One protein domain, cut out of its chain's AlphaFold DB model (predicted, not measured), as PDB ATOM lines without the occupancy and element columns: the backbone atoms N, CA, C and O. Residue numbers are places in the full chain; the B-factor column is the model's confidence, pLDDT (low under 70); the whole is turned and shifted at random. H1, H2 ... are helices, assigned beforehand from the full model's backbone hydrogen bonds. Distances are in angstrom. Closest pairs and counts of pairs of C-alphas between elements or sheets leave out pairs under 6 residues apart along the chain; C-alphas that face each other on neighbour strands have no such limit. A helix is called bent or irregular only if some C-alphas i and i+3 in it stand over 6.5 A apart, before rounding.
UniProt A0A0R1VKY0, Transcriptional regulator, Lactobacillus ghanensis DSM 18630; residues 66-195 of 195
ATOM      1  N   PHE A  66     123.602 146.350 113.446       84.25
ATOM      2  CA  PHE A  66     125.049 146.591 113.438       84.25
ATOM      3  C   PHE A  66     125.833 145.384 112.907       84.25
ATOM      4  O   PHE A  66     126.671 145.540 112.018       84.25
ATOM      5  N   SER A  67     125.508 144.167 113.351       83.25
ATOM      6  CA  SER A  67     126.157 142.944 112.851       83.25
ATOM      7  C   SER A  67     125.898 142.695 111.361       83.25
ATOM      8  O   SER A  67     126.804 142.269 110.639       83.25
ATOM      9  N   LYS A  68     124.694 143.001 110.856       87.62
ATOM     10  CA  LYS A  68     124.398 142.940 109.417       87.62
ATOM     11  C   LYS A  68     125.195 143.987 108.637       87.62
ATOM     12  O   LYS A  68     125.780 143.645 107.611       87.62
ATOM     13  N   MET A  69     125.236 145.231 109.118       86.75
ATOM     14  CA  MET A  69     125.973 146.325 108.476       86.75
ATOM     15  C   MET A  69     127.467 146.007 108.397       86.75
ATOM     16  O   MET A  69     128.063 146.128 107.331       86.75
ATOM     17  N   HIS A  70     128.031 145.465 109.477       85.56
ATOM     18  CA  HIS A  70     129.402 144.975 109.516       85.56
ATOM     19  C   HIS A  70     129.663 143.925 108.424       85.56
ATOM     20  O   HIS A  70     130.553 144.100 107.598       85.56
ATOM     21  N   ARG A  71     128.843 142.867 108.335       88.19
ATOM     22  CA  ARG A  71     128.994 141.834 107.288       88.19
ATOM     23  C   ARG A  71     128.968 142.419 105.876       88.19
ATOM     24  O   ARG A  71     129.777 142.016 105.044       88.19
ATOM     25  N   ILE A  72     128.070 143.370 105.621       91.62
ATOM     26  CA  ILE A  72     127.969 144.054 104.325       91.62
ATOM     27  C   ILE A  72     129.259 144.818 104.025       91.62
ATOM     28  O   ILE A  72     129.810 144.664 102.942       91.62
ATOM     29  N   THR A  73     129.781 145.586 104.980       92.88
ATOM     30  CA  THR A  73     131.015 146.354 104.792       92.88
ATOM     31  C   THR A  73     132.215 145.472 104.452       92.88
ATOM     32  O   THR A  73     132.963 145.804 103.534       92.88
ATOM     33  N   TYR A  74     132.408 144.339 105.139       91.94
ATOM     34  CA  TYR A  74     133.510 143.413 104.825       91.94
ATOM     35  C   TYR A  74     133.327 142.735 103.474       91.94
ATOM     36  O   TYR A  74     134.295 142.582 102.731       91.94
ATOM     37  N   PHE A  75     132.089 142.365 103.144       93.06
ATOM     38  CA  PHE A  75     131.758 141.804 101.841       93.06
ATOM     39  C   PHE A  75     132.069 142.795 100.716       93.06
ATOM     40  O   PHE A  75     132.768 142.443  99.774       93.06
ATOM     41  N   LEU A  76     131.634 144.052 100.837       94.38
ATOM     42  CA  LEU A  76     131.963 145.103  99.872       94.38
ATOM     43  C   LEU A  76     133.476 145.336  99.795       94.38
ATOM     44  O   LEU A  76     134.026 145.450  98.702       94.38
ATOM     45  N   ASN A  77     134.161 145.347 100.940       95.00
ATOM     46  CA  ASN A  77     135.606 145.559 101.001       95.00
ATOM     47  C   ASN A  77     136.393 144.469 100.250       95.00
ATOM     48  O   ASN A  77     137.388 144.776  99.595       95.00
ATOM     49  N   PHE A  78     135.925 143.216 100.288       93.31
ATOM     50  CA  PHE A  78     136.533 142.100  99.559       93.31
ATOM     51  C   PHE A  78     136.581 142.336  98.040       93.31
ATOM     52  O   PHE A  78     137.580 142.003  97.407       93.31
ATOM     53  N   PHE A  79     135.546 142.953  97.460       94.62
ATOM     54  CA  PHE A  79     135.523 143.300  96.033       94.62
ATOM     55  C   PHE A  79     136.197 144.641  95.729       94.62
ATOM     56  O   PHE A  79     136.807 144.793  94.672       94.62
ATOM     57  N   LEU A  80     136.110 145.612  96.642       94.75
ATOM     58  CA  LEU A  80     136.664 146.953  96.438       94.75
ATOM     59  C   LEU A  80     138.195 146.969  96.422       94.75
ATOM     60  O   LEU A  80     138.768 147.697  95.620       94.75
ATOM     61  N   VAL A  81     138.868 146.170  97.258       94.94
ATOM     62  CA  VAL A  81     140.342 146.166  97.329       94.94
ATOM     63  C   VAL A  81     140.995 145.762  95.995       94.94
ATOM     64  O   VAL A  81     141.825 146.528  95.505       94.94
ATOM     65  N   PRO A  82     140.629 144.636  95.346       94.44
ATOM     66  CA  PRO A  82     141.149 144.306  94.018       94.44
ATOM     67  C   PRO A  82     140.841 145.383  92.975       94.44
ATOM     68  O   PRO A  82     141.693 145.710  92.152       94.44
ATOM     69  N   LEU A  83     139.642 145.967  93.029       94.38
ATOM     70  CA  LEU A  83     139.215 146.995  92.084       94.38
ATOM     71  C   LEU A  83     140.032 148.289  92.238       94.38
ATOM     72  O   LEU A  83     140.393 148.913  91.246       94.38
ATOM     73  N   LEU A  84     140.391 148.651  93.471       94.25
ATOM     74  CA  LEU A  84     141.311 149.750  93.761       94.25
ATOM     75  C   LEU A  84     142.737 149.462  93.267       94.25
ATOM     76  O   LEU A  84     143.411 150.385  92.823       94.25
ATOM     77  N   TYR A  85     143.205 148.209  93.295       93.75
ATOM     78  CA  TYR A  85     144.490 147.859  92.675       93.75
ATOM     79  C   TYR A  85     144.442 147.971  91.148       93.75
ATOM     80  O   TYR A  85     145.377 148.500  90.555       93.75
ATOM     81  N   VAL A  86     143.350 147.545  90.503       92.62
ATOM     82  CA  VAL A  86     143.152 147.771  89.058       92.62
ATOM     83  C   VAL A  86     143.207 149.268  88.740       92.62
ATOM     84  O   VAL A  86     143.882 149.678  87.799       92.62
ATOM     85  N   GLU A  87     142.563 150.086  89.569       92.06
ATOM     86  CA  GLU A  87     142.571 151.545  89.455       92.06
ATOM     87  C   GLU A  87     143.959 152.173  89.711       92.06
ATOM     88  O   GLU A  87     144.304 153.184  89.096       92.06
ATOM     89  N   LEU A  88     144.775 151.572  90.586       91.12
ATOM     90  CA  LEU A  88     146.151 152.000  90.858       91.12
ATOM     91  C   LEU A  88     147.052 151.807  89.630       91.12
ATOM     92  O   LEU A  88     147.768 152.734  89.255       91.12
ATOM     93  N   PHE A  89     147.003 150.622  89.013       90.50
ATOM     94  CA  PHE A  89     147.863 150.264  87.877       90.50
ATOM     95  C   PHE A  89     147.364 150.800  86.533       90.50
ATOM     96  O   PHE A  89     148.144 150.897  85.592       90.50
ATOM     97  N   ARG A  90     146.074 151.151  86.426       88.69
ATOM     98  CA  ARG A  90     145.443 151.663  85.194       88.69
ATOM     99  C   ARG A  90     145.817 150.846  83.950       88.69
ATOM    100  O   ARG A  90     146.363 151.405  82.991       88.69
ATOM    101  N   PRO A  91     145.531 149.529  83.923       86.38
ATOM    102  CA  PRO A  91     145.837 148.710  82.759       86.38
ATOM    103  C   PRO A  91     145.159 149.311  81.522       86.38
ATOM    104  O   PRO A  91     143.976 149.654  81.554       86.38
ATOM    105  N   TYR A  92     145.925 149.480  80.442       84.44
ATOM    106  CA  TYR A  92     145.467 150.107  79.192       84.44
ATOM    107  C   TYR A  92     144.930 151.547  79.345       84.44
ATOM    108  O   TYR A  92     144.195 152.025  78.484       84.44
ATOM    109  N   GLY A  93     145.277 152.248  80.432       81.69
ATOM    110  CA  GLY A  93     144.819 153.613  80.708       81.69
ATOM    111  C   GLY A  93     143.392 153.714  81.261       81.69
ATOM    112  O   GLY A  93     142.843 154.813  81.330       81.69
ATOM    113  N   PHE A  94     142.783 152.596  81.661       84.62
ATOM    114  CA  PHE A  94     141.444 152.576  82.251       84.62
ATOM    115  C   PHE A  94     141.412 153.308  83.606       84.62
ATOM    116  O   PHE A  94     142.292 153.103  84.441       84.62
ATOM    117  N   HIS A  95     140.409 154.169  83.814       84.94
ATOM    118  CA  HIS A  95     140.284 155.029  84.996       84.94
ATOM    119  C   HIS A  95     138.815 155.183  85.422       84.94
ATOM    120  O   HIS A  95     138.008 155.739  84.673       84.94
ATOM    121  N   LEU A  96     138.460 154.720  86.624       87.19
ATOM    122  CA  LEU A  96     137.111 154.786  87.196       87.19
ATOM    123  C   LEU A  96     137.087 155.614  88.485       87.19
ATOM    124  O   LEU A  96     137.224 155.106  89.600       87.19
ATOM    125  N   LEU A  97     136.749 156.896  88.338       85.50
ATOM    126  CA  LEU A  97     136.588 157.846  89.449       85.50
ATOM    127  C   LEU A  97     135.569 157.413  90.517       85.50
ATOM    128  O   LEU A  97     135.642 157.858  91.661       85.50
ATOM    129  N   LEU A  98     134.617 156.544  90.168       90.94
ATOM    130  CA  LEU A  98     133.598 156.074  91.106       90.94
ATOM    131  C   LEU A  98     134.146 155.073  92.135       90.94
ATOM    132  O   LEU A  98     133.609 155.001  93.237       90.94
ATOM    133  N   ILE A  99     135.213 154.323  91.824       92.75
ATOM    134  CA  ILE A  99     135.727 153.278  92.729       92.75
ATOM    135  C   ILE A  99     136.273 153.888  94.032       92.75
ATOM    136  O   ILE A  99     135.834 153.457  95.105       92.75
ATOM    137  N   PRO A 100     137.152 154.915  94.003       92.56
ATOM    138  CA  PRO A 100     137.597 155.580  95.227       92.56
ATOM    139  C   PRO A 100     136.433 156.169  96.036       92.56
ATOM    140  O   PRO A 100     136.418 156.039  97.258       92.56
ATOM    141  N   LEU A 101     135.416 156.737  95.377       94.00
ATOM    142  CA  LEU A 101     134.235 157.282  96.055       94.00
ATOM    143  C   LEU A 101     133.442 156.194  96.790       94.00
ATOM    144  O   LEU A 101     133.115 156.362  97.965       94.00
ATOM    145  N   PHE A 102     133.193 155.050  96.147       94.88
ATOM    146  CA  PHE A 102     132.546 153.914  96.806       94.88
ATOM    147  C   PHE A 102     133.369 153.381  97.982       94.88
ATOM    148  O   PHE A 102     132.793 153.013  99.006       94.88
ATOM    149  N   SER A 103     134.703 153.392  97.882       93.94
ATOM    150  CA  SER A 103     135.577 152.982  98.989       93.94
ATOM    151  C   SER A 103     135.475 153.916 100.199       93.94
ATOM    152  O   SER A 103     135.401 153.442 101.333       93.94
ATOM    153  N   ILE A 104     135.357 155.229  99.969       95.12
ATOM    154  CA  ILE A 104     135.150 156.226 101.026       95.12
ATOM    155  C   ILE A 104     133.804 155.987 101.718       95.12
ATOM    156  O   ILE A 104     133.746 155.919 102.945       95.12
ATOM    157  N   ILE A 105     132.731 155.797 100.944       95.69
ATOM    158  CA  ILE A 105     131.392 155.509 101.480       95.69
ATOM    159  C   ILE A 105     131.411 154.223 102.317       95.69
ATOM    160  O   ILE A 105     130.870 154.198 103.424       95.69
ATOM    161  N   ASN A 106     132.079 153.171 101.832       94.81
ATOM    162  CA  ASN A 106     132.224 151.921 102.575       94.81
ATOM    163  C   ASN A 106     133.026 152.108 103.875       94.81
ATOM    164  O   ASN A 106     132.678 151.523 104.897       94.81
ATOM    165  N   GLY A 107     134.060 152.956 103.863       93.31
ATOM    166  CA  GLY A 107     134.820 153.328 105.058       93.31
ATOM    167  C   GLY A 107     133.972 154.056 106.105       93.31
ATOM    168  O   GLY A 107     134.036 153.727 107.289       93.31
ATOM    169  N   PHE A 108     133.110 154.987 105.688       93.75
ATOM    170  CA  PHE A 108     132.154 155.624 106.600       93.75
ATOM    171  C   PHE A 108     131.138 154.621 107.163       93.75
ATOM    172  O   PHE A 108     130.876 154.624 108.368       93.75
ATOM    173  N   ALA A 109     130.609 153.728 106.322       92.56
ATOM    174  CA  ALA A 109     129.713 152.662 106.762       92.56
ATOM    175  C   ALA A 109     130.394 151.723 107.775       92.56
ATOM    176  O   ALA A 109     129.779 151.351 108.776       92.56
ATOM    177  N   PHE A 110     131.680 151.406 107.569       91.44
ATOM    178  CA  PHE A 110     132.485 150.633 108.513       91.44
ATOM    179  C   PHE A 110     132.544 151.299 109.885       91.44
ATOM    180  O   PHE A 110     132.202 150.668 110.884       91.44
ATOM    181  N   PHE A 111     132.943 152.571 109.947       88.88
ATOM    182  CA  PHE A 111     133.053 153.286 111.218       88.88
ATOM    183  C   PHE A 111     131.711 153.417 111.935       88.88
ATOM    184  O   PHE A 111     131.651 153.230 113.146       88.88
ATOM    185  N   SER A 112     130.634 153.658 111.185       87.75
ATOM    186  CA  SER A 112     129.269 153.674 111.718       87.75
ATOM    187  C   SER A 112     128.835 152.308 112.272       87.75
ATOM    188  O   SER A 112     127.994 152.234 113.162       87.75
ATOM    189  N   SER A 113     129.425 151.207 111.787       85.69
ATOM    190  CA  SER A 113     129.117 149.852 112.272       85.69
ATOM    191  C   SER A 113     129.753 149.512 113.622       85.69
ATOM    192  O   SER A 113     129.356 148.528 114.245       85.69
ATOM    193  N   ILE A 114     130.723 150.306 114.084       84.19
ATOM    194  CA  ILE A 114     131.416 150.076 115.353       84.19
ATOM    195  C   ILE A 114     130.544 150.597 116.496       84.19
ATOM    196  O   ILE A 114     130.448 151.800 116.730       84.19
ATOM    197  N   GLN A 115     129.944 149.670 117.240       77.88
ATOM    198  CA  GLN A 115     129.054 149.988 118.358       77.88
ATOM    199  C   GLN A 115     129.821 150.454 119.602       77.88
ATOM    200  O   GLN A 115     129.439 151.433 120.241       77.88
ATOM    201  N   ASN A 116     130.923 149.776 119.944       75.81
ATOM    202  CA  ASN A 116     131.672 150.045 121.168       75.81
ATOM    203  C   ASN A 116     133.141 150.392 120.890       75.81
ATOM    204  O   ASN A 116     134.000 149.527 120.712       75.81
ATOM    205  N   TRP A 117     133.454 151.685 120.939       79.12
ATOM    206  CA  TRP A 117     134.811 152.204 120.748       79.12
ATOM    207  C   TRP A 117     135.773 151.864 121.896       79.12
ATOM    208  O   TRP A 117     136.976 152.088 121.775       79.12
ATOM    209  N   SER A 118     135.288 151.292 123.007       74.44
ATOM    210  CA  SER A 118     136.145 150.894 124.135       74.44
ATOM    211  C   SER A 118     137.215 149.870 123.748       74.44
ATOM    212  O   SER A 118     138.311 149.905 124.304       74.44
ATOM    213  N   ALA A 119     136.960 149.033 122.738       70.69
ATOM    214  CA  ALA A 119     137.944 148.089 122.219       70.69
ATOM    215  C   ALA A 119     139.192 148.784 121.634       70.69
ATOM    216  O   ALA A 119     140.285 148.216 121.639       70.69
ATOM    217  N   PHE A 120     139.052 150.042 121.202       74.19
ATOM    218  CA  PHE A 120     140.142 150.884 120.710       74.19
ATOM    219  C   PHE A 120     140.838 151.692 121.817       74.19
ATOM    220  O   PHE A 120     141.825 152.355 121.532       74.19
ATOM    221  N   LYS A 121     140.405 151.618 123.087       78.50
ATOM    222  CA  LYS A 121     141.106 152.281 124.208       78.50
ATOM    223  C   LYS A 121     142.414 151.589 124.604       78.50
ATOM    224  O   LYS A 121     143.199 152.151 125.360       78.50
ATOM    225  N   ASN A 122     142.661 150.366 124.134       82.88
ATOM    226  CA  ASN A 122     143.900 149.654 124.432       82.88
ATOM    227  C   ASN A 122     145.059 150.190 123.572       82.88
ATOM    228  O   ASN A 122     145.146 149.885 122.379       82.88
ATOM    229  N   ASN A 123     145.991 150.913 124.200       83.25
ATOM    230  CA  ASN A 123     147.159 151.498 123.531       83.25
ATOM    231  C   ASN A 123     148.003 150.469 122.760       83.25
ATOM    232  O   ASN A 123     148.491 150.780 121.676       83.25
ATOM    233  N   PHE A 124     148.144 149.232 123.253       85.62
ATOM    234  CA  PHE A 124     148.889 148.191 122.532       85.62
ATOM    235  C   PHE A 124     148.191 147.767 121.241       85.62
ATOM    236  O   PHE A 124     148.853 147.440 120.259       85.62
ATOM    237  N   TYR A 125     146.858 147.747 121.231       84.31
ATOM    238  CA  TYR A 125     146.100 147.416 120.029       84.31
ATOM    239  C   TYR A 125     146.161 148.548 119.000       84.31
ATOM    240  O   TYR A 125     146.420 148.279 117.828       84.31
ATOM    241  N   LEU A 126     146.012 149.802 119.442       85.06
ATOM    242  CA  LEU A 126     146.203 150.965 118.572       85.06
ATOM    243  C   LEU A 126     147.599 150.971 117.950       85.06
ATOM    244  O   LEU A 126     147.719 151.116 116.740       85.06
ATOM    245  N   LEU A 127     148.640 150.708 118.746       88.94
ATOM    246  CA  LEU A 127     150.009 150.617 118.245       88.94
ATOM    247  C   LEU A 127     150.166 149.501 117.202       88.94
ATOM    248  O   LEU A 127     150.774 149.727 116.160       88.94
ATOM    249  N   LYS A 128     149.568 148.321 117.423       89.81
ATOM    250  CA  LYS A 128     149.553 147.238 116.422       89.81
ATOM    251  C   LYS A 128     148.884 147.673 115.116       89.81
ATOM    252  O   LYS A 128     149.440 147.418 114.053       89.81
ATOM    253  N   LEU A 129     147.731 148.343 115.181       89.62
ATOM    254  CA  LEU A 129     147.056 148.868 113.990       89.62
ATOM    255  C   LEU A 129     147.901 149.925 113.275       89.62
ATOM    256  O   LEU A 129     148.020 149.866 112.056       89.62
ATOM    257  N   SER A 130     148.525 150.850 114.006       90.69
ATOM    258  CA  SER A 130     149.407 151.866 113.422       90.69
ATOM    259  C   SER A 130     150.623 151.245 112.736       90.69
ATOM    260  O   SER A 130     150.976 151.666 111.640       90.69
ATOM    261  N   VAL A 131     151.234 150.210 113.320       93.75
ATOM    262  CA  VAL A 131     152.344 149.480 112.684       93.75
ATOM    263  C   VAL A 131     151.876 148.785 111.402       93.75
ATOM    264  O   VAL A 131     152.528 148.922 110.370       93.75
ATOM    265  N   ILE A 132     150.729 148.097 111.427       93.56
ATOM    266  CA  ILE A 132     150.146 147.458 110.232       93.56
ATOM    267  C   ILE A 132     149.833 148.503 109.154       93.56
ATOM    268  O   ILE A 132     150.126 148.278 107.979       93.56
ATOM    269  N   PHE A 133     149.286 149.656 109.545       94.88
ATOM    270  CA  PHE A 133     149.012 150.765 108.638       94.88
ATOM    271  C   PHE A 133     150.297 151.253 107.968       94.88
ATOM    272  O   PHE A 133     150.364 151.296 106.748       94.88
ATOM    273  N   VAL A 134     151.340 151.563 108.745       96.25
ATOM    274  CA  VAL A 134     152.613 152.068 108.208       96.25
ATOM    275  C   VAL A 134     153.265 151.046 107.278       96.25
ATOM    276  O   VAL A 134     153.688 151.409 106.184       96.25
ATOM    277  N   LEU A 135     153.302 149.770 107.673       95.94
ATOM    278  CA  LEU A 135     153.872 148.705 106.846       95.94
ATOM    279  C   LEU A 135     153.134 148.578 105.511       95.94
ATOM    280  O   LEU A 135     153.762 148.631 104.457       95.94
ATOM    281  N   THR A 136     151.804 148.472 105.543       95.00
ATOM    282  CA  THR A 136     151.001 148.341 104.316       95.00
ATOM    283  C   THR A 136     151.044 149.605 103.457       95.00
ATOM    284  O   THR A 136     151.098 149.498 102.233       95.00
ATOM    285  N   PHE A 137     151.111 150.793 104.064       96.38
ATOM    286  CA  PHE A 137     151.258 152.063 103.351       96.38
ATOM    287  C   PHE A 137     152.586 152.128 102.594       96.38
ATOM    288  O   PHE A 137     152.592 152.399 101.396       96.38
ATOM    289  N   ILE A 138     153.702 151.811 103.260       95.88
ATOM    290  CA  ILE A 138     155.031 151.780 102.633       95.88
ATOM    291  C   ILE A 138     155.063 150.753 101.501       95.88
ATOM    292  O   ILE A 138     155.545 151.062 100.413       95.88
ATOM    293  N   THR A 139     154.515 149.554 101.720       94.62
ATOM    294  CA  THR A 139     154.431 148.530 100.672       94.62
ATOM    295  C   THR A 139     153.625 149.020  99.469       94.62
ATOM    296  O   THR A 139     154.075 148.857  98.341       94.62
ATOM    297  N   ASN A 140     152.477 149.670  99.675       95.06
ATOM    298  CA  ASN A 140     151.663 150.194  98.577       95.06
ATOM    299  C   ASN A 140     152.333 151.364  97.841       95.06
ATOM    300  O   ASN A 140     152.232 151.442  96.618       95.06
ATOM    301  N   ILE A 141     153.050 152.241  98.552       93.94
ATOM    302  CA  ILE A 141     153.884 153.277  97.926       93.94
ATOM    303  C   ILE A 141     154.952 152.627  97.049       93.94
ATOM    304  O   ILE A 141     155.104 153.007  95.893       93.94
ATOM    305  N   PHE A 142     155.651 151.618  97.569       94.12
ATOM    306  CA  PHE A 142     156.678 150.906  96.817       94.12
ATOM    307  C   PHE A 142     156.101 150.227  95.568       94.12
ATOM    308  O   PHE A 142     156.628 150.418  94.478       94.12
ATOM    309  N   ILE A 143     154.967 149.530  95.693       92.56
ATOM    310  CA  ILE A 143     154.247 148.933  94.556       92.56
ATOM    311  C   ILE A 143     153.868 149.999  93.520       92.56
ATOM    312  O   ILE A 143     154.069 149.794  92.328       92.56
ATOM    313  N   SER A 144     153.361 151.153  93.961       90.31
ATOM    314  CA  SER A 144     152.999 152.257  93.067       90.31
ATOM    315  C   SER A 144     154.203 152.859  92.334       90.31
ATOM    316  O   SER A 144     154.014 153.440  91.267       90.31
ATOM    317  N   LEU A 145     155.407 152.790  92.906       88.75
ATOM    318  CA  LEU A 145     156.638 153.286  92.280       88.75
ATOM    319  C   LEU A 145     157.219 152.297  91.260       88.75
ATOM    320  O   LEU A 145     157.937 152.723  90.364       88.75
ATOM    321  N   LEU A 146     156.895 151.007  91.383       88.62
ATOM    322  CA  LEU A 146     157.280 149.962  90.428       88.62
ATOM    323  C   LEU A 146     156.375 149.901  89.185       88.62
ATOM    324  O   LEU A 146     156.584 149.055  88.323       88.62
ATOM    325  N   ASP A 147     155.348 150.742  89.101       88.56
ATOM    326  CA  ASP A 147     154.425 150.747  87.970       88.56
ATOM    327  C   ASP A 147     155.011 151.504  86.769       88.56
ATOM    328  O   ASP A 147     155.070 152.736  86.756       88.56
ATOM    329  N   ASP A 148     155.381 150.762  85.727       85.19
ATOM    330  CA  ASP A 148     155.924 151.306  84.478       85.19
ATOM    331  C   ASP A 148     154.982 152.326  83.820       85.19
ATOM    332  O   ASP A 148     155.427 153.325  83.250       85.19
ATOM    333  N   THR A 149     153.664 152.123  83.939       84.00
ATOM    334  CA  THR A 149     152.657 153.046  83.397       84.00
ATOM    335  C   THR A 149     152.793 154.422  84.040       84.00
ATOM    336  O   THR A 149     152.689 155.441  83.361       84.00
ATOM    337  N   PHE A 150     153.074 154.460  85.345       83.31
ATOM    338  CA  PHE A 150     153.314 155.691  86.090       83.31
ATOM    339  C   PHE A 150     154.606 156.378  85.673       83.31
ATOM    340  O   PHE A 150     154.615 157.587  85.441       83.31
ATOM    341  N   LEU A 151     155.685 155.599  85.572       84.19
ATOM    342  CA  LEU A 151     157.011 156.095  85.217       84.19
ATOM    343  C   LEU A 151     157.017 156.721  83.818       84.19
ATOM    344  O   LEU A 151     157.626 157.771  83.620       84.19
ATOM    345  N   ASN A 152     156.254 156.163  82.877       85.12
ATOM    346  CA  ASN A 152     156.116 156.726  81.535       85.12
ATOM    347  C   ASN A 152     155.521 158.145  81.533       85.12
ATOM    348  O   ASN A 152     155.940 158.972  80.721       85.12
ATOM    349  N   TYR A 153     154.621 158.482  82.468       84.31
ATOM    350  CA  TYR A 153     154.077 159.842  82.560       84.31
ATOM    351  C   TYR A 153     155.146 160.886  82.911       84.31
ATOM    352  O   TYR A 153     155.048 162.016  82.433       84.31
ATOM    353  N   PHE A 154     156.191 160.530  83.676       83.00
ATOM    354  CA  PHE A 154     157.272 161.465  84.030       83.00
ATOM    355  C   PHE A 154     158.038 161.987  82.815       83.00
ATOM    356  O   PHE A 154     158.544 163.106  82.852       83.00
ATOM    357  N   HIS A 155     158.111 161.205  81.738       81.25
ATOM    358  CA  HIS A 155     158.811 161.608  80.521       81.25
ATOM    359  C   HIS A 155     157.947 162.446  79.573       81.25
ATOM    360  O   HIS A 155     158.482 163.258  78.822       81.25
ATOM    361  N   SER A 156     156.626 162.255  79.586       75.81
ATOM    362  CA  SER A 156     155.727 162.777  78.548       75.81
ATOM    363  C   SER A 156     154.830 163.940  78.980       75.81
ATOM    364  O   SER A 156     154.044 164.425  78.168       75.81
ATOM    365  N   SER A 157     154.864 164.358  80.250       86.00
ATOM    366  CA  SER A 157     153.835 165.240  80.821       86.00
ATOM    367  C   SER A 157     154.393 166.483  81.519       86.00
ATOM    368  O   SER A 157     155.542 166.512  81.952       86.00
ATOM    369  N   SER A 158     153.560 167.527  81.629       92.06
ATOM    370  CA  SER A 158     153.920 168.765  82.328       92.06
ATOM    371  C   SER A 158     154.004 168.564  83.844       92.06
ATOM    372  O   SER A 158     153.413 167.636  84.404       92.06
ATOM    373  N   ILE A 159     154.712 169.466  84.527       89.75
ATOM    374  CA  ILE A 159     154.905 169.408  85.983       89.75
ATOM    375  C   ILE A 159     153.564 169.524  86.720       89.75
ATOM    376  O   ILE A 159     153.338 168.812  87.698       89.75
ATOM    377  N   GLU A 160     152.649 170.371  86.240       92.50
ATOM    378  CA  GLU A 160     151.334 170.563  86.861       92.50
ATOM    379  C   GLU A 160     150.498 169.280  86.794       92.50
ATOM    380  O   GLU A 160     149.869 168.885  87.779       92.50
ATOM    381  N   PHE A 161     150.533 168.593  85.648       89.81
ATOM    382  CA  PHE A 161     149.854 167.313  85.479       89.81
ATOM    383  C   PHE A 161     150.463 166.230  86.374       89.81
ATOM    384  O   PHE A 161     149.731 165.503  87.047       89.81
ATOM    385  N   LEU A 162     151.796 166.145  86.424       89.25
ATOM    386  CA  LEU A 162     152.506 165.182  87.267       89.25
ATOM    387  C   LEU A 162     152.184 165.370  88.746       89.25
ATOM    388  O   LEU A 162     151.958 164.387  89.450       89.25
ATOM    389  N   PHE A 163     152.097 166.618  89.209       90.62
ATOM    390  CA  PHE A 163     151.700 166.915  90.581       90.62
ATOM    391  C   PHE A 163     150.282 166.411  90.882       90.62
ATOM    392  O   PHE A 163     150.065 165.728  91.886       90.62
ATOM    393  N   GLY A 164     149.323 166.675  89.989       91.25
ATOM    394  CA  GLY A 164     147.952 166.175  90.121       91.25
ATOM    395  C   GLY A 164     147.870 164.644  90.120       91.25
ATOM    396  O   GLY A 164     147.188 164.057  90.963       91.25
ATOM    397  N   LEU A 165     148.608 163.988  89.221       88.38
ATOM    398  CA  LEU A 165     148.676 162.529  89.130       88.38
ATOM    399  C   LEU A 165     149.284 161.907  90.396       88.38
ATOM    400  O   LEU A 165     148.731 160.948  90.938       88.38
ATOM    401  N   ALA A 166     150.390 162.468  90.891       90.06
ATOM    402  CA  ALA A 166     151.048 162.020  92.114       90.06
ATOM    403  C   ALA A 166     150.132 162.176  93.335       90.06
ATOM    404  O   ALA A 166     149.993 161.240  94.122       90.06
ATOM    405  N   MET A 167     149.440 163.313  93.461       92.25
ATOM    406  CA  MET A 167     148.489 163.543  94.551       92.25
ATOM    407  C   MET A 167     147.316 162.553  94.502       92.25
ATOM    408  O   MET A 167     146.953 161.966  95.522       92.25
ATOM    409  N   GLY A 168     146.757 162.313  93.312       91.06
ATOM    410  CA  GLY A 168     145.703 161.316  93.114       91.06
ATOM    411  C   GLY A 168     146.152 159.904  93.500       91.06
ATOM    412  O   GLY A 168     145.414 159.185  94.173       91.06
ATOM    413  N   ARG A 169     147.386 159.521  93.147       90.31
ATOM    414  CA  ARG A 169     147.968 158.237  93.561       90.31
ATOM    415  C   ARG A 169     148.185 158.136  95.060       90.31
ATOM    416  O   ARG A 169     147.843 157.109  95.633       90.31
ATOM    417  N   LEU A 170     148.706 159.179  95.702       93.44
ATOM    418  CA  LEU A 170     148.881 159.195  97.157       93.44
ATOM    419  C   LEU A 170     147.547 159.001  97.879       93.44
ATOM    420  O   LEU A 170     147.463 158.194  98.806       93.44
ATOM    421  N   LEU A 171     146.493 159.681  97.420       94.19
ATOM    422  CA  LEU A 171     145.145 159.505  97.955       94.19
ATOM    423  C   LEU A 171     144.641 158.071  97.746       94.19
ATOM    424  O   LEU A 171     144.086 157.474  98.666       94.19
ATOM    425  N   LEU A 172     144.870 157.489  96.569       94.25
ATOM    426  CA  LEU A 172     144.453 156.119  96.280       94.25
ATOM    427  C   LEU A 172     145.211 155.091  97.132       94.25
ATOM    428  O   LEU A 172     144.598 154.180  97.684       94.25
ATOM    429  N   VAL A 173     146.524 155.261  97.306       95.62
ATOM    430  CA  VAL A 173     147.352 154.428  98.190       95.62
ATOM    431  C   VAL A 173     146.892 154.544  99.643       95.62
ATOM    432  O   VAL A 173     146.810 153.536 100.349       95.62
ATOM    433  N   PHE A 174     146.533 155.748 100.091       95.56
ATOM    434  CA  PHE A 174     145.951 155.955 101.413       95.56
ATOM    435  C   PHE A 174     144.627 155.191 101.575       95.56
ATOM    436  O   PHE A 174     144.457 154.467 102.556       95.56
ATOM    437  N   LEU A 175     143.721 155.275 100.592       95.56
ATOM    438  CA  LEU A 175     142.450 154.541 100.601       95.56
ATOM    439  C   LEU A 175     142.646 153.021 100.578       95.56
ATOM    440  O   LEU A 175     142.002 152.322 101.358       95.56
ATOM    441  N   LEU A 176     143.552 152.503  99.744       95.19
ATOM    442  CA  LEU A 176     143.920 151.083  99.709       95.19
ATOM    443  C   LEU A 176     144.409 150.603 101.075       95.19
ATOM    444  O   LEU A 176     143.940 149.591 101.593       95.19
ATOM    445  N   THR A 177     145.321 151.360 101.678       95.62
ATOM    446  CA  THR A 177     145.883 151.059 102.998       95.62
ATOM    447  C   THR A 177     144.788 151.046 104.061       95.62
ATOM    448  O   THR A 177     144.726 150.134 104.884       95.62
ATOM    449  N   PHE A 178     143.870 152.011 104.012       94.44
ATOM    450  CA  PHE A 178     142.728 152.054 104.912       94.44
ATOM    451  C   PHE A 178     141.788 150.850 104.720       94.44
ATOM    452  O   PHE A 178     141.410 150.201 105.694       94.44
ATOM    453  N   CYS A 179     141.475 150.480 103.476       94.56
ATOM    454  CA  CYS A 179     140.654 149.307 103.164       94.56
ATOM    455  C   CYS A 179     141.303 148.002 103.652       94.56
ATOM    456  O   CYS A 179     140.621 147.140 104.207       94.56
ATOM    457  N   LEU A 180     142.623 147.860 103.513       93.19
ATOM    458  CA  LEU A 180     143.366 146.722 104.060       93.19
ATOM    459  C   LEU A 180     143.330 146.712 105.593       93.19
ATOM    460  O   LEU A 180     143.129 145.657 106.192       93.19
ATOM    461  N   LEU A 181     143.443 147.874 106.241       92.44
ATOM    462  CA  LEU A 181     143.351 147.996 107.697       92.44
ATOM    463  C   LEU A 181     141.999 147.496 108.237       92.44
ATOM    464  O   LEU A 181     141.969 146.830 109.275       92.44
ATOM    465  N   ILE A 182     140.895 147.758 107.521       91.31
ATOM    466  CA  ILE A 182     139.557 147.243 107.870       91.31
ATOM    467  C   ILE A 182     139.575 145.710 107.980       91.31
ATOM    468  O   ILE A 182     138.975 145.144 108.893       91.31
ATOM    469  N   ILE A 183     140.304 145.011 107.104       88.44
ATOM    470  CA  ILE A 183     140.403 143.543 107.135       88.44
ATOM    471  C   ILE A 183     141.038 143.076 108.455       88.44
ATOM    472  O   ILE A 183     140.519 142.171 109.118       88.44
ATOM    473  N   PHE A 184     142.117 143.736 108.881       85.56
ATOM    474  CA  PHE A 184     142.836 143.397 110.114       85.56
ATOM    475  C   PHE A 184     142.067 143.750 111.394       85.56
ATOM    476  O   PHE A 184     142.276 143.104 112.422       85.56
ATOM    477  N   SER A 185     141.148 144.717 111.345       83.19
ATOM    478  CA  SER A 185     140.335 145.111 112.503       83.19
ATOM    479  C   SER A 185     139.125 144.197 112.765       83.19
ATOM    480  O   SER A 185     138.518 144.290 113.835       83.19
ATOM    481  N   SER A 186     138.823 143.257 111.859       77.06
ATOM    482  CA  SER A 186     137.671 142.333 111.939       77.06
ATOM    483  C   SER A 186     137.522 141.630 113.288       77.06
ATOM    484  O   SER A 186     136.449 141.649 113.886       77.06
ATOM    485  N   LYS A 187     138.613 141.060 113.816       70.62
ATOM    486  CA  LYS A 187     138.616 140.320 115.093       70.62
ATOM    487  C   LYS A 187     138.292 141.181 116.312       70.62
ATOM    488  O   LYS A 187     137.913 140.648 117.352       70.62
ATOM    489  N   VAL A 188     138.526 142.488 116.237       70.25
ATOM    490  CA  VAL A 188     138.229 143.401 117.344       70.25
ATOM    491  C   VAL A 188     136.805 143.898 117.249       70.25
ATOM    492  O   VAL A 188     136.112 143.918 118.259       70.25
ATOM    493  N   VAL A 189     136.336 144.207 116.045       69.81
ATOM    494  CA  VAL A 189     134.948 144.624 115.858       69.81
ATOM    495  C   VAL A 189     133.980 143.473 116.145       69.81
ATOM    496  O   VAL A 189     132.944 143.710 116.759       69.81
ATOM    497  N   SER A 190     134.329 142.216 115.848       66.06
ATOM    498  CA  SER A 190     133.497 141.075 116.259       66.06
ATOM    499  C   SER A 190     133.304 141.017 117.780       66.06
ATOM    500  O   SER A 190     132.188 140.835 118.245       66.06
ATOM    501  N   LYS A 191     134.355 141.300 118.566       66.12
ATOM    502  CA  LYS A 191     134.262 141.375 120.034       66.12
ATOM    503  C   LYS A 191     133.391 142.527 120.535       66.12
ATOM    504  O   LYS A 191     132.931 142.462 121.664       66.12
ATOM    505  N   THR A 192     133.181 143.576 119.736       61.19
ATOM    506  CA  THR A 192     132.292 144.692 120.113       61.19
ATOM    507  C   THR A 192     130.809 144.375 119.947       61.19
ATOM    508  O   THR A 192     129.996 145.118 120.477       61.19
ATOM    509  N   LEU A 193     130.465 143.308 119.218       58.62
ATOM    510  CA  LEU A 193     129.082 142.858 119.019       58.62
ATOM    511  C   LEU A 193     128.642 141.829 120.075       58.62
ATOM    512  O   LEU A 193     127.444 141.658 120.289       58.62
ATOM    513  N   ASP A 194     129.610 141.158 120.707       55.97
ATOM    514  CA  ASP A 194     129.396 140.121 121.725       55.97
ATOM    515  C   ASP A 194     129.460 140.665 123.172       55.97
ATOM    516  O   ASP A 194     129.294 139.892 124.116       55.97
ATOM    517  N   ALA A 195     129.741 141.964 123.350       50.16
ATOM    518  CA  ALA A 195     129.869 142.653 124.644       50.16
ATOM    519  C   ALA A 195     128.672 143.572 124.906       50.16
ATOM    520  O   ALA A 195     128.232 143.618 126.074       50.16
TER     521      ALA A 195
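What this domain is: This is residues 66 to 195 of the 195 residues of the protein "Transcriptional regulator" of Lactobacillus ghanensis DSM 18630 (UniProt A0A0R1VKY0). One long helix, H6, runs through the middle of an elongated all-helix body, with the hairpin of H1 and H2 packed on one side and H4 on another. Short H3 is near one end; at the other, H5 leads to the turn into H6, where residues 155 to 160 stick out. The printed part has 130 residues, with six named helices in the order H1 to H6 and no named strand. It is only just compact, close to loose, with a radius of gyration of the C-alphas of 16.8 A, and spans 57 by 28 by 20 A.

Where its parts are: H6, residues 159 to 193, is 49.6 A long, from C-alpha 159 at (154.905, 169.408, 85.983) to C-alpha 193 at (129.082, 142.858, 119.019). It is irregular, C-alphas 184 and 187 being 7.2 A apart, with a kink of 55 degrees near residue 187. H1, residues 66 to 89, begins at (125.049, 146.591, 113.438), is 34.5 A long and has a kink of 32 degrees near residue 80. H2 is residues 98 to 113, 22.5 A; H3, 117 to 121, 7.2 A; H4, 123 to 145, 32.7 A; H5, 148 to 156, 12.9 A.

How they stand to each other: H6 is the hub, and H1, H2 and H6 form a bundle, helices side by side. H6 touches H1 at a shallow tilt of 29 degrees, opposite ways, closest at the C-alphas of Val 81 and Leu 176, 6.5 A. With residues 169 to 185 alone it touches H4, closest at the C-alphas of Phe 137 and Thr 177, 5.5 A. H2 and H4 are apart. Every O i to N i+4 pair is within hydrogen-bond range in H2 and H4, against 18 of 20 in H1, 25 of 31 in H6, 0 of 1 in H3 and 1 of 5 in H5; O i to N i+3 gives 2 of 2 in H3 and 5 of 6 in H5.

The domain as a whole: The C-alphas farthest apart, of Ser 156 and Ala 195, are 56.6 A apart. The printed part has no cut, and no link is long. Residues 189 to 195 have pLDDT under 70.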